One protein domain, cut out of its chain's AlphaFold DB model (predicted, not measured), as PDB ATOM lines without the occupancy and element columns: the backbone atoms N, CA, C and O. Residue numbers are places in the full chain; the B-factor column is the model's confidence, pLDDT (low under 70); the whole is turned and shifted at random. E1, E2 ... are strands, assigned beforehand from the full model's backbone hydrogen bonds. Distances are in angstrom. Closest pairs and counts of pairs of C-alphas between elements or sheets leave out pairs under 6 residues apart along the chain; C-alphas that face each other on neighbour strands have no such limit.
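This is residues 154 to 250 of the 278 residues of the protein "Leucine Rich repeat-containing domain protein" of gut metagenome (UniProt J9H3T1). Picture one antiparallel sheet of six strands, twisted and curled like part of a barrel, left open where its edge strands E2 and E8 stay apart, with the small two-stranded pair E1 and E6 at one end. The long strand E4 bends sharply and joins the two halves of the curl, E3, E7 and E8 in one and E5 and E2 in the other, while residues 162 to 182 make a long loop from E2 to E3. The printed part has 97 residues with eight named strands, E1 to E8 along the chain, and no named helix; its class is all strand. The large sheet has the order E2, E5, E4, E3, E7, E8, and both sheets are antiparallel. The whole is compact, with a radius of gyration of the C-alphas of 13.8 A, and rounded, spanning 36 by 29 by 28 A.

Begin with E1, residues 154 to 156, and look across to its antiparallel neighbour E6, residues 221 to 224: N 156 and O 221 are 2.8 A apart, within hydrogen-bond range, and the facing C-alphas of Met 155 and Trp 222 are 4.7 A apart. E1 runs on into E2, residues 159 to 161, across a break of 2 residues, at 38 degrees. E2 is an edge strand, and its antiparallel neighbour is E5, residues 212 to 217, with N 160 and O 215 at 2.9 A. Past the long link you reach E3, residues 183 to 190, which forms a hairpin with E4, residues 196 to 209; N 186 and O 199 are 2.8 A apart. E4 bends by 73 degrees at residue 201, and its pairing is staggered: residues 196 to 203 pair with E3 and residues 204 to 209 with E5. E4 and E5 are a hairpin too, with N 205 and O 216 at 2.8 A. E3, E4 and E5 are a meander, each strand the antiparallel neighbour of the one before. E2, E3, E4 and E5 are a Greek key, that meander with E2 before it as the antiparallel neighbour of E5. E6 is near E4, with 5 pairs of C-alphas within 10 A and no pair within 8 A. E7, residues 228 to 236, bends by 59 degrees at residue 231 and is antiparallel to E3 at 162 degrees between their directions, with N 189 and O 229 at 2.8 A. E8, residues 244 to 249, is the other edge strand and forms a hairpin with E7, with N 245 and O 235 at 2.8 A.

Find C-alpha 154 at (210.110, 145.559, 273.593), where E1 begins. The longest strand, E4, runs 33.4 A from C-alpha 196 at (223.588, 145.691, 282.288) to C-alpha 209 at (222.390, 164.343, 254.588). E3 measures 22.7 A from first to last C-alpha, E7 23.1 A, E5 15.9 A and E6 10.0 A, while E1 and E2 measure 6.4 A and 6.2 A. E8 runs 14.6 A and ends at C-alpha 249, (231.832, 155.433, 278.969).

The two C-alphas farthest apart, those of Thr 193 and Leu 210, are 40.7 A apart. The printed part has no cut. The link from E2 to E3, 21 residues, is long; the link from E7 to E8, 7 residues, is short, and the others are tight. The mean pLDDT of the printed part is 76.9, and you will find values under 70 at residues 162 to 175, residues 210 to 213 and residue 250.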
ATOM      1  N   GLY A 154     210.354 144.640 274.702       74.00
ATOM      2  CA  GLY A 154     210.110 145.559 273.593       74.00
ATOM      3  C   GLY A 154     211.254 145.525 272.584       74.00
ATOM      4  O   GLY A 154     212.407 145.334 272.966       74.00
ATOM      5  N   MET A 155     210.926 145.724 271.306       75.81
ATOM      6  CA  MET A 155     211.922 145.926 270.253       75.81
ATOM      7  C   MET A 155     212.523 147.332 270.347       75.81
ATOM      8  O   MET A 155     211.791 148.319 270.461       75.81
ATOM      9  N   VAL A 156     213.846 147.420 270.244       77.56
ATOM     10  CA  VAL A 156     214.619 148.663 270.219       77.56
ATOM     11  C   VAL A 156     215.498 148.682 268.969       77.56
ATOM     12  O   VAL A 156     216.110 147.675 268.618       77.56
ATOM     13  N   HIS A 157     215.563 149.843 268.317       79.38
ATOM     14  CA  HIS A 157     216.534 150.156 267.268       79.38
ATOM     15  C   HIS A 157     217.441 151.278 267.770       79.38
ATOM     16  O   HIS A 157     216.967 152.194 268.449       79.38
ATOM     17  N   PHE A 158     218.717 151.238 267.399       78.56
ATOM     18  CA  PHE A 158     219.702 152.233 267.813       78.56
ATOM     19  C   PHE A 158     220.077 153.149 266.643       78.56
ATOM     20  O   PHE A 158     220.187 152.718 265.494       78.56
ATOM     21  N   LYS A 159     220.269 154.435 266.943       80.62
ATOM     22  CA  LYS A 159     220.779 155.439 266.008       80.62
ATOM     23  C   LYS A 159     221.988 156.095 266.657       80.62
ATOM     24  O   LYS A 159     221.839 156.761 267.678       80.62
ATOM     25  N   LEU A 160     223.166 155.899 266.077       78.81
ATOM     26  CA  LEU A 160     224.369 156.603 266.495       78.81
ATOM     27  C   LEU A 160     224.344 157.995 265.856       78.81
ATOM     28  O   LEU A 160     224.194 158.125 264.641       78.81
ATOM     29  N   VAL A 161     224.465 159.037 266.671       76.31
ATOM     30  CA  VAL A 161     224.495 160.432 266.220       76.31
ATOM     31  C   VAL A 161     225.779 161.085 266.703       76.31
ATOM     32  O   VAL A 161     226.198 160.862 267.839       76.31
ATOM     33  N   LYS A 162     226.405 161.899 265.851       68.88
ATOM     34  CA  LYS A 162     227.583 162.677 266.232       68.88
ATOM     35  C   LYS A 162     227.153 163.821 267.153       68.88
ATOM     36  O   LYS A 162     226.770 164.891 266.689       68.88
ATOM     37  N   HIS A 163     227.202 163.592 268.463       61.44
ATOM     38  CA  HIS A 163     227.140 164.688 269.428       61.44
ATOM     39  C   HIS A 163     228.402 165.563 269.296       61.44
ATOM     40  O   HIS A 163     229.448 165.083 268.853       61.44
ATOM     41  N   GLY A 164     228.314 166.841 269.680       49.97
ATOM     42  CA  GLY A 164     229.479 167.729 269.737       49.97
ATOM     43  C   GLY A 164     230.608 167.119 270.574       49.97
ATOM     44  O   GLY A 164     230.330 166.498 271.606       49.97
ATOM     45  N   LEU A 165     231.847 167.275 270.092       40.97
ATOM     46  CA  LEU A 165     233.057 166.703 270.689       40.97
ATOM     47  C   LEU A 165     233.142 167.061 272.183       40.97
ATOM     48  O   LEU A 165     233.045 168.244 272.513       40.97
ATOM     49  N   PRO A 166     233.344 166.092 273.094       46.06
ATOM     50  CA  PRO A 166     233.785 166.419 274.441       46.06
ATOM     51  C   PRO A 166     235.206 166.993 274.363       46.06
ATOM     52  O   PRO A 166     236.067 166.430 273.690       46.06
ATOM     53  N   GLU A 167     235.446 168.096 275.070       44.06
ATOM     54  CA  GLU A 167     236.747 168.788 275.105       44.06
ATOM     55  C   GLU A 167     237.865 167.871 275.630       44.06
ATOM     56  O   GLU A 167     239.014 167.969 275.214       44.06
ATOM     57  N   THR A 168     237.504 166.901 276.474       45.72
ATOM     58  CA  THR A 168     238.370 165.821 276.949       45.72
ATOM     59  C   THR A 168     238.214 164.563 276.081       45.72
ATOM     60  O   THR A 168     237.475 163.641 276.445       45.72
ATOM     61  N   ARG A 169     238.920 164.484 274.943       47.88
ATOM     62  CA  ARG A 169     239.244 163.177 274.337       47.88
ATOM     63  C   ARG A 169     240.379 162.558 275.154       47.88
ATOM     64  O   ARG A 169     241.453 163.142 275.216       47.88
ATOM     65  N   THR A 170     240.165 161.398 275.769       42.91
ATOM     66  CA  THR A 170     241.253 160.662 276.434       42.91
ATOM     67  C   THR A 170     242.301 160.264 275.389       42.91
ATOM     68  O   THR A 170     241.942 159.735 274.336       42.91
ATOM     69  N   GLU A 171     243.579 160.534 275.655       47.34
ATOM     70  CA  GLU A 171     244.649 160.699 274.649       47.34
ATOM     71  C   GLU A 171     245.192 159.388 274.023       47.34
ATOM     72  O   GLU A 171     246.386 159.247 273.784       47.34
ATOM     73  N   ALA A 172     244.325 158.403 273.763       50.00
ATOM     74  CA  ALA A 172     244.713 157.048 273.352       50.00
ATOM     75  C   ALA A 172     244.373 156.669 271.894       50.00
ATOM     76  O   ALA A 172     244.833 155.629 271.428       50.00
ATOM     77  N   TYR A 173     243.569 157.467 271.176       54.16
ATOM     78  CA  TYR A 173     243.066 157.113 269.839       54.16
ATOM     79  C   TYR A 173     243.074 158.296 268.861       54.16
ATOM     80  O   TYR A 173     242.651 159.411 269.187       54.16
ATOM     81  N   GLU A 174     243.516 158.034 267.628       60.31
ATOM     82  CA  GLU A 174     243.604 159.025 266.550       60.31
ATOM     83  C   GLU A 174     242.238 159.650 266.190       60.31
ATOM     84  O   GLU A 174     241.163 159.215 266.619       60.31
ATOM     85  N   ALA A 175     242.258 160.733 265.413       67.31
ATOM     86  CA  ALA A 175     241.041 161.338 264.879       67.31
ATOM     87  C   ALA A 175     240.564 160.563 263.636       67.31
ATOM     88  O   ALA A 175     241.133 160.708 262.558       67.31
ATOM     89  N   TYR A 176     239.502 159.763 263.773       75.88
ATOM     90  CA  TYR A 176     238.916 159.006 262.663       75.88
ATOM     91  C   TYR A 176     237.619 159.653 262.126       75.88
ATOM     92  O   TYR A 176     236.826 160.202 262.900       75.88
ATOM     93  N   PRO A 177     237.344 159.572 260.808       80.94
ATOM     94  CA  PRO A 177     236.041 159.916 260.242       80.94
ATOM     95  C   PRO A 177     234.918 159.052 260.828       80.94
ATOM     96  O   PRO A 177     235.033 157.831 260.890       80.94
ATOM     97  N   PHE A 178     233.788 159.659 261.197       78.94
ATOM     98  CA  PHE A 178     232.627 158.935 261.748       78.94
ATOM     99  C   PHE A 178     232.057 157.884 260.767       78.94
ATOM    100  O   PHE A 178     231.508 156.869 261.188       78.94
ATOM    101  N   SER A 179     232.256 158.085 259.461       81.56
ATOM    102  CA  SER A 179     231.954 157.127 258.390       81.56
ATOM    103  C   SER A 179     232.782 155.834 258.435       81.56
ATOM    104  O   SER A 179     232.364 154.842 257.841       81.56
ATOM    105  N   ASN A 180     233.918 155.806 259.145       85.88
ATOM    106  CA  ASN A 180     234.758 154.610 259.273       85.88
ATOM    107  C   ASN A 180     234.171 153.567 260.237       85.88
ATOM    108  O   ASN A 180     234.636 152.429 260.236       85.88
ATOM    109  N   ILE A 181     233.178 153.920 261.062       85.38
ATOM    110  CA  ILE A 181     232.535 152.971 261.978       85.38
ATOM    111  C   ILE A 181     231.719 151.969 261.148       85.38
ATOM    112  O   ILE A 181     230.790 152.353 260.441       85.38
ATOM    113  N   GLN A 182     232.041 150.677 261.255       88.25
ATOM    114  CA  GLN A 182     231.328 149.588 260.572       88.25
ATOM    115  C   GLN A 182     230.568 148.663 261.531       88.25
ATOM    116  O   GLN A 182     229.578 148.041 261.129       88.25
ATOM    117  N   SER A 183     230.976 148.584 262.801       88.81
ATOM    118  CA  SER A 183     230.168 147.962 263.854       88.81
ATOM    119  C   SER A 183     230.361 148.621 265.224       88.81
ATOM    120  O   SER A 183     231.298 149.394 265.432       88.81
ATOM    121  N   ILE A 184     229.438 148.342 266.146       86.50
ATOM    122  CA  ILE A 184     229.404 148.892 267.506       86.50
ATOM    123  C   ILE A 184     228.981 147.818 268.526       86.50
ATOM    124  O   ILE A 184     228.078 147.020 268.263       86.50
ATOM    125  N   ASP A 185     229.618 147.816 269.697       88.69
ATOM    126  CA  ASP A 185     229.124 147.159 270.912       88.69
ATOM    127  C   ASP A 185     228.451 148.224 271.793       88.69
ATOM    128  O   ASP A 185     229.045 149.265 272.082       88.69
ATOM    129  N   ILE A 186     227.210 147.980 272.220       86.00
ATOM    130  CA  ILE A 186     226.377 148.921 272.985       86.00
ATOM    131  C   ILE A 186     226.096 148.332 274.368       86.00
ATOM    132  O   ILE A 186     225.574 147.221 274.477       86.00
ATOM    133  N   TYR A 187     226.395 149.088 275.424       87.06
ATOM    134  CA  TYR A 187     226.162 148.695 276.811       87.06
ATOM    135  C   TYR A 187     224.955 149.473 277.345       87.06
ATOM    136  O   TYR A 187     225.015 150.693 277.503       87.06
ATOM    137  N   ALA A 188     223.839 148.781 277.571       85.62
ATOM    138  CA  ALA A 188     222.570 149.369 277.987       85.62
ATOM    139  C   ALA A 188     222.199 148.916 279.407       85.62
ATOM    140  O   ALA A 188     221.805 147.767 279.616       85.62
ATOM    141  N   LYS A 189     222.276 149.835 280.373       85.06
ATOM    142  CA  LYS A 189     221.912 149.598 281.771       85.06
ATOM    143  C   LYS A 189     220.436 149.881 282.025       85.06
ATOM    144  O   LYS A 189     219.934 150.946 281.660       85.06
ATOM    145  N   ASN A 190     219.740 148.960 282.683       83.81
ATOM    146  CA  ASN A 190     218.389 149.185 283.186       83.81
ATOM    147  C   ASN A 190     218.449 150.084 284.432       83.81
ATOM    148  O   ASN A 190     219.091 149.746 285.423       83.81
ATOM    149  N   LEU A 191     217.764 151.227 284.403       81.94
ATOM    150  CA  LEU A 191     217.815 152.222 285.479       81.94
ATOM    151  C   LEU A 191     217.116 151.767 286.772       81.94
ATOM    152  O   LEU A 191     217.410 152.312 287.832       81.94
ATOM    153  N   PHE A 192     216.213 150.784 286.699       74.81
ATOM    154  CA  PHE A 192     215.493 150.256 287.859       74.81
ATOM    155  C   PHE A 192     216.165 149.004 288.434       74.81
ATOM    156  O   PHE A 192     216.504 148.987 289.611       74.81
ATOM    157  N   THR A 193     216.404 147.974 287.612       84.38
ATOM    158  CA  THR A 193     217.013 146.712 288.082       84.38
ATOM    159  C   THR A 193     218.534 146.775 288.211       84.38
ATOM    160  O   THR A 193     219.128 145.855 288.761       84.38
ATOM    161  N   GLN A 194     219.175 147.828 287.686       85.44
ATOM    162  CA  GLN A 194     220.632 147.957 287.549       85.44
ATOM    163  C   GLN A 194     221.297 146.844 286.705       85.44
ATOM    164  O   GLN A 194     222.521 146.810 286.623       85.44
ATOM    165  N   GLU A 195     220.521 145.989 286.025       86.44
ATOM    166  CA  GLU A 195     221.022 144.990 285.071       86.44
ATOM    167  C   GLU A 195     221.672 145.668 283.849       86.44
ATOM    168  O   GLU A 195     221.027 146.463 283.157       86.44
ATOM    169  N   ASP A 196     222.915 145.307 283.531       84.94
ATOM    170  CA  ASP A 196     223.588 145.691 282.288       84.94
ATOM    171  C   ASP A 196     223.303 144.673 281.168       84.94
ATOM    172  O   ASP A 196     223.464 143.465 281.337       84.94
ATOM    173  N   THR A 197     222.893 145.158 279.993       85.38
ATOM    174  CA  THR A 197     222.717 144.350 278.775       85.38
ATOM    175  C   THR A 197     223.732 144.778 277.719       85.38
ATOM    176  O   THR A 197     223.729 145.933 277.297       85.38
ATOM    177  N   ILE A 198     224.580 143.851 277.263       89.88
ATOM    178  CA  ILE A 198     225.580 144.118 276.218       89.88
ATOM    179  C   ILE A 198     225.066 143.605 274.872       89.88
ATOM    180  O   ILE A 198     224.782 142.417 274.713       89.88
ATOM    181  N   ILE A 199     224.981 144.499 273.893       87.50
ATOM    182  CA  ILE A 199     224.533 144.225 272.528       87.50
ATOM    183  C   ILE A 199     225.769 144.310 271.633       87.50
ATOM    184  O   ILE A 199     226.316 145.394 271.451       87.50
ATOM    185  N   ARG A 200     226.249 143.175 271.118       89.75
ATOM    186  CA  ARG A 200     227.563 143.097 270.461       89.75
ATOM    187  C   ARG A 200     227.494 143.099 268.937       89.75
ATOM    188  O   ARG A 200     226.585 142.507 268.361       89.75
ATOM    189  N   LYS A 201     228.523 143.675 268.307       87.44
ATOM    190  CA  LYS A 201     228.837 143.612 266.868       87.44
ATOM    191  C   LYS A 201     227.666 144.029 265.979       87.44
ATOM    192  O   LYS A 201     227.461 143.495 264.888       87.44
ATOM    193  N   VAL A 202     226.911 145.015 266.457       86.38
ATOM    194  CA  VAL A 202     225.801 145.635 265.740       86.38
ATOM    195  C   VAL A 202     226.379 146.326 264.513       86.38
ATOM    196  O   VAL A 202     227.194 147.239 264.640       86.38
ATOM    197  N   LYS A 203     225.997 145.876 263.317       88.69
ATOM    198  CA  LYS A 203     226.422 146.514 262.065       88.69
ATOM    199  C   LYS A 203     225.787 147.894 261.976       88.69
ATOM    200  O   LYS A 203     224.592 148.038 262.241       88.69
ATOM    201  N   VAL A 204     226.567 148.888 261.568       85.81
ATOM    202  CA  VAL A 204     226.048 150.238 261.332       85.81
ATOM    203  C   VAL A 204     226.110 150.599 259.853       85.81
ATOM    204  O   VAL A 204     227.005 150.173 259.122       85.81
ATOM    205  N   LYS A 205     225.144 151.403 259.415       87.06
ATOM    206  CA  LYS A 205     225.096 152.013 258.091       87.06
ATOM    207  C   LYS A 205     225.225 153.521 258.254       87.06
ATOM    208  O   LYS A 205     224.309 154.160 258.771       87.06
ATOM    209  N   TYR A 206     226.356 154.078 257.823       82.50
ATOM    210  CA  TYR A 206     226.548 155.525 257.764       82.50
ATOM    211  C   TYR A 206     225.572 156.162 256.766       82.50
ATOM    212  O   TYR A 206     225.360 155.636 255.671       82.50
ATOM    213  N   ILE A 207     224.959 157.272 257.170       79.44
ATOM    214  CA  ILE A 207     223.991 158.048 256.399       79.44
ATOM    215  C   ILE A 207     224.302 159.532 256.629       79.44
ATOM    216  O   ILE A 207     224.182 160.047 257.742       79.44
ATOM    217  N   GLU A 208     224.664 160.223 255.554       78.44
ATOM    218  CA  GLU A 208     224.944 161.657 255.544       78.44
ATOM    219  C   GLU A 208     223.897 162.383 254.700       78.44
ATOM    220  O   GLU A 208     223.584 161.976 253.584       78.44
ATOM    221  N   ASN A 209     223.328 163.449 255.257       75.75
ATOM    222  CA  ASN A 209     222.390 164.343 254.588       75.75
ATOM    223  C   ASN A 209     222.867 165.786 254.774       75.75
ATOM    224  O   ASN A 209     223.566 166.082 255.740       75.75
ATOM    225  N   LEU A 210     222.374 166.710 253.943       63.12
ATOM    226  CA  LEU A 210     222.698 168.153 253.942       63.12
ATOM    227  C   LEU A 210     222.472 168.916 255.275       63.12
ATOM    228  O   LEU A 210     222.658 170.129 255.320       63.12
ATOM    229  N   LYS A 211     222.012 168.242 256.337       67.19
ATOM    230  CA  LYS A 211     221.766 168.799 257.679       67.19
ATOM    231  C   LYS A 211     222.283 167.928 258.831       67.19
ATOM    232  O   LYS A 211     222.509 168.459 259.908       67.19
ATOM    233  N   ASP A 212     222.453 166.621 258.619       67.06
ATOM    234  CA  ASP A 212     222.715 165.634 259.674       67.06
ATOM    235  C   ASP A 212     223.604 164.497 259.151       67.06
ATOM    236  O   ASP A 212     223.285 163.872 258.134       67.06
ATOM    237  N   ALA A 213     224.645 164.152 259.911       67.50
ATOM    238  CA  ALA A 213     225.445 162.942 259.728       67.50
ATOM    239  C   ALA A 213     225.190 161.965 260.888       67.50
ATOM    240  O   ALA A 213     225.323 162.321 262.063       67.50
ATOM    241  N   TYR A 214     224.794 160.732 260.571       73.56
ATOM    242  CA  TYR A 214     224.451 159.710 261.560       73.56
ATOM    243  C   TYR A 214     224.729 158.295 261.048       73.56
ATOM    244  O   TYR A 214     225.036 158.093 259.878       73.56
ATOM    245  N   ALA A 215     224.618 157.294 261.921       72.69
ATOM    246  CA  ALA A 215     224.625 155.896 261.515       72.69
ATOM    247  C   ALA A 215     223.421 155.149 262.105       72.69
ATOM    248  O   ALA A 215     223.137 155.233 263.303       72.69
ATOM    249  N   GLU A 216     222.697 154.424 261.258       79.62
ATOM    250  CA  GLU A 216     221.611 153.539 261.686       79.62
ATOM    251  C   GLU A 216     222.154 152.145 261.991       79.62
ATOM    252  O   GLU A 216     222.989 151.618 261.256       79.62
ATOM    253  N   CYS A 217     221.698 151.556 263.096       77.19
ATOM    254  CA  CYS A 217     222.056 150.195 263.476       77.19
ATOM    255  C   CYS A 217     221.129 149.194 262.779       77.19
ATOM    256  O   CYS A 217     219.919 149.202 263.008       77.19
ATOM    257  N   ASP A 218     221.708 148.300 261.982       72.44
ATOM    258  CA  ASP A 218     221.013 147.279 261.184       72.44
ATOM    259  C   ASP A 218     220.635 146.056 262.047       72.44
ATOM    260  O   ASP A 218     220.954 144.907 261.749       72.44
ATOM    261  N   THR A 219     220.074 146.302 263.234       70.69
ATOM    262  CA  THR A 219     219.742 145.260 264.216       70.69
ATOM    263  C   THR A 219     218.593 145.709 265.114       70.69
ATOM    264  O   THR A 219     218.636 146.778 265.728       70.69
ATOM    265  N   THR A 220     217.572 144.861 265.214       74.19
ATOM    266  CA  THR A 220     216.445 145.014 266.140       74.19
ATOM    267  C   THR A 220     216.728 144.196 267.394       74.19
ATOM    268  O   THR A 220     217.032 143.010 267.289       74.19
ATOM    269  N   VAL A 221     216.634 144.793 268.584       76.62
ATOM    270  CA  VAL A 221     216.984 144.110 269.842       76.62
ATOM    271  C   VAL A 221     215.792 144.044 270.785       76.62
ATOM    272  O   VAL A 221     215.144 145.055 271.047       76.62
ATOM    273  N   TRP A 222     215.529 142.860 271.334       75.19
ATOM    274  CA  TRP A 222     214.518 142.645 272.366       75.19
ATOM    275  C   TRP A 222     215.103 142.877 273.765       75.19
ATOM    276  O   TRP A 222     215.797 142.016 274.302       75.19
ATOM    277  N   LEU A 223     214.790 144.020 274.378       79.00
ATOM    278  CA  LEU A 223     215.135 144.312 275.779       79.00
ATOM    279  C   LEU A 223     213.947 144.027 276.709       79.00
ATOM    280  O   LEU A 223     212.796 144.082 276.267       79.00
ATOM    281  N   LYS A 224     214.204 143.749 277.999       79.75
ATOM    282  CA  LYS A 224     213.149 143.715 279.035       79.75
ATOM    283  C   LYS A 224     212.418 145.069 279.054       79.75
ATOM    284  O   LYS A 224     213.003 146.104 278.749       79.75
ATOM    285  N   ALA A 225     211.130 145.088 279.382       78.75
ATOM    286  CA  ALA A 225     210.366 146.330 279.463       78.75
ATOM    287  C   ALA A 225     210.832 147.158 280.674       78.75
ATOM    288  O   ALA A 225     210.662 146.741 281.817       78.75
ATOM    289  N   GLY A 226     211.410 148.334 280.425       76.19
ATOM    290  CA  GLY A 226     211.957 149.203 281.464       76.19
ATOM    291  C   GLY A 226     212.539 150.498 280.900       76.19
ATOM    292  O   GLY A 226     212.478 150.749 279.694       76.19
ATOM    293  N   SER A 227     213.110 151.318 281.782       79.56
ATOM    294  CA  SER A 227     213.863 152.520 281.411       79.56
ATOM    295  C   SER A 227     215.348 152.183 281.327       79.56
ATOM    296  O   SER A 227     215.901 151.642 282.282       79.56
ATOM    297  N   TYR A 228     215.992 152.520 280.211       81.94
ATOM    298  CA  TYR A 228     217.399 152.205 279.954       81.94
ATOM    299  C   TYR A 228     218.238 153.461 279.730       81.94
ATOM    300  O   TYR A 228     217.763 154.449 279.168       81.94
ATOM    301  N   GLN A 229     219.506 153.372 280.118       82.25
ATOM    302  CA  GLN A 229     220.572 154.310 279.791       82.25
ATOM    303  C   GLN A 229     221.692 153.555 279.071       82.25
ATOM    304  O   GLN A 229     222.045 152.449 279.468       82.25
ATOM    305  N   ILE A 230     222.279 154.153 278.032       84.31
ATOM    306  CA  ILE A 230     223.558 153.669 277.502       84.31
ATOM    307  C   ILE A 230     224.656 154.076 278.488       84.31
ATOM    308  O   ILE A 230     224.820 155.267 278.752       84.31
ATOM    309  N   SER A 231     225.353 153.093 279.055       81.56
ATOM    310  CA  SER A 231     226.435 153.270 280.032       81.56
ATOM    311  C   SER A 231     227.813 153.316 279.366       81.56
ATOM    312  O   SER A 231     228.693 154.034 279.832       81.56
ATOM    313  N   ALA A 232     227.992 152.612 278.246       81.00
ATOM    314  CA  ALA A 232     229.200 152.656 277.424       81.00
ATOM    315  C   ALA A 232     228.926 152.226 275.973       81.00
ATOM    316  O   ALA A 232     227.885 151.636 275.660       81.00
ATOM    317  N   TYR A 233     229.883 152.486 275.086       84.00
ATOM    318  CA  TYR A 233     229.928 151.908 273.747       84.00
ATOM    319  C   TYR A 233     231.371 151.695 273.277       84.00
ATOM    320  O   TYR A 233     232.273 152.445 273.652       84.00
ATOM    321  N   HIS A 234     231.583 150.682 272.435       85.81
ATOM    322  CA  HIS A 234     232.839 150.475 271.705       85.81
ATOM    323  C   HIS A 234     232.552 150.525 270.202       85.81
ATOM    324  O   HIS A 234     231.649 149.829 269.741       85.81
ATOM    325  N   THR A 235     233.309 151.299 269.426       84.75
ATOM    326  CA  THR A 235     233.186 151.344 267.957       84.75
ATOM    327  C   THR A 235     234.322 150.588 267.274       84.75
ATOM    328  O   THR A 235     235.439 150.522 267.789       84.75
ATOM    329  N   TYR A 236     234.042 150.031 266.094       87.62
ATOM    330  CA  TYR A 236     234.990 149.241 265.309       87.62
ATOM    331  C   TYR A 236     235.001 149.673 263.841       87.62
ATOM    332  O   TYR A 236     233.942 149.926 263.255       87.62
ATOM    333  N   SER A 237     236.184 149.693 263.222       88.31
ATOM    334  CA  SER A 237     236.351 150.004 261.795       88.31
ATOM    335  C   SER A 237     236.032 148.836 260.864       88.31
ATOM    336  O   SER A 237     236.068 148.990 259.646       88.31
ATOM    337  N   ASP A 238     235.684 147.670 261.415       89.38
ATOM    338  CA  ASP A 238     235.352 146.454 260.680       89.38
ATOM    339  C   ASP A 238     234.001 145.850 261.122       89.38
ATOM    340  O   ASP A 238     233.486 146.118 262.209       89.38
ATOM    341  N   LYS A 239     233.412 144.999 260.272       87.06
ATOM    342  CA  LYS A 239     232.104 144.353 260.521       87.06
ATOM    343  C   LYS A 239     232.175 143.120 261.434       87.06
ATOM    344  O   LYS A 239     231.134 142.552 261.750       87.06
ATOM    345  N   SER A 240     233.373 142.671 261.814       85.38
ATOM    346  CA  SER A 240     233.597 141.523 262.702       85.38
ATOM    347  C   SER A 240     233.968 141.921 264.134       85.38
ATOM    348  O   SER A 240     234.099 141.033 264.976       85.38
ATOM    349  N   GLY A 241     234.091 143.221 264.433       84.19
ATOM    350  CA  GLY A 241     234.372 143.748 265.768       84.19
ATOM    351  C   GLY A 241     235.732 143.294 266.295       84.19
ATOM    352  O   GLY A 241     235.789 142.544 267.276       84.19
ATOM    353  N   LYS A 242     236.800 143.674 265.583       87.12
ATOM    354  CA  LYS A 242     238.211 143.399 265.903       87.12
ATOM    355  C   LYS A 242     239.054 144.674 265.951       87.12
ATOM    356  O   LYS A 242     239.889 144.816 266.837       87.12
ATOM    357  N   ASN A 243     238.827 145.593 265.016       87.56
ATOM    358  CA  ASN A 243     239.633 146.796 264.838       87.56
ATOM    359  C   ASN A 243     238.979 147.965 265.587       87.56
ATOM    360  O   ASN A 243     238.199 148.721 265.007       87.56
ATOM    361  N   THR A 244     239.234 148.070 266.891       87.00
ATOM    362  CA  THR A 244     238.668 149.117 267.761       87.00
ATOM    363  C   THR A 244     239.046 150.522 267.282       87.00
ATOM    364  O   THR A 244     240.202 150.770 266.949       87.00
ATOM    365  N   LEU A 245     238.076 151.439 267.280       81.69
ATOM    366  CA  LEU A 245     238.251 152.868 266.986       81.69
ATOM    367  C   LEU A 245     238.175 153.725 268.259       81.69
ATOM    368  O   LEU A 245     239.025 154.579 268.483       81.69
ATOM    369  N   GLU A 246     237.166 153.482 269.097       80.25
ATOM    370  CA  GLU A 246     236.940 154.190 270.362       80.25
ATOM    371  C   GLU A 246     236.265 153.261 271.374       80.25
ATOM    372  O   GLU A 246     235.410 152.446 271.018       80.25
ATOM    373  N   ILE A 247     236.626 153.428 272.647       80.44
ATOM    374  CA  ILE A 247     235.933 152.878 273.814       80.44
ATOM    375  C   ILE A 247     235.550 154.069 274.690       80.44
ATOM    376  O   ILE A 247     236.430 154.793 275.153       80.44
ATOM    377  N   ALA A 248     234.253 154.280 274.915       74.69
ATOM    378  CA  ALA A 248     233.755 155.435 275.655       74.69
ATOM    379  C   ALA A 248     232.669 155.050 276.667       74.69
ATOM    380  O   ALA A 248     231.669 154.413 276.330       74.69
ATOM    381  N   SER A 249     232.842 155.507 277.908       74.44
ATOM    382  CA  SER A 249     231.832 155.433 278.969       74.44
ATOM    383  C   SER A 249     230.986 156.706 278.973       74.44
ATOM    384  O   SER A 249     231.521 157.815 278.968       74.44
ATOM    385  N   ILE A 250     229.661 156.567 279.008       68.44
ATOM    386  CA  ILE A 250     228.726 157.696 279.043       68.44
ATOM    387  C   ILE A 250     228.324 157.956 280.505       68.44
ATOM    388  O   ILE A 250     227.670 157.106 281.111       68.44
TER     389      ILE A 250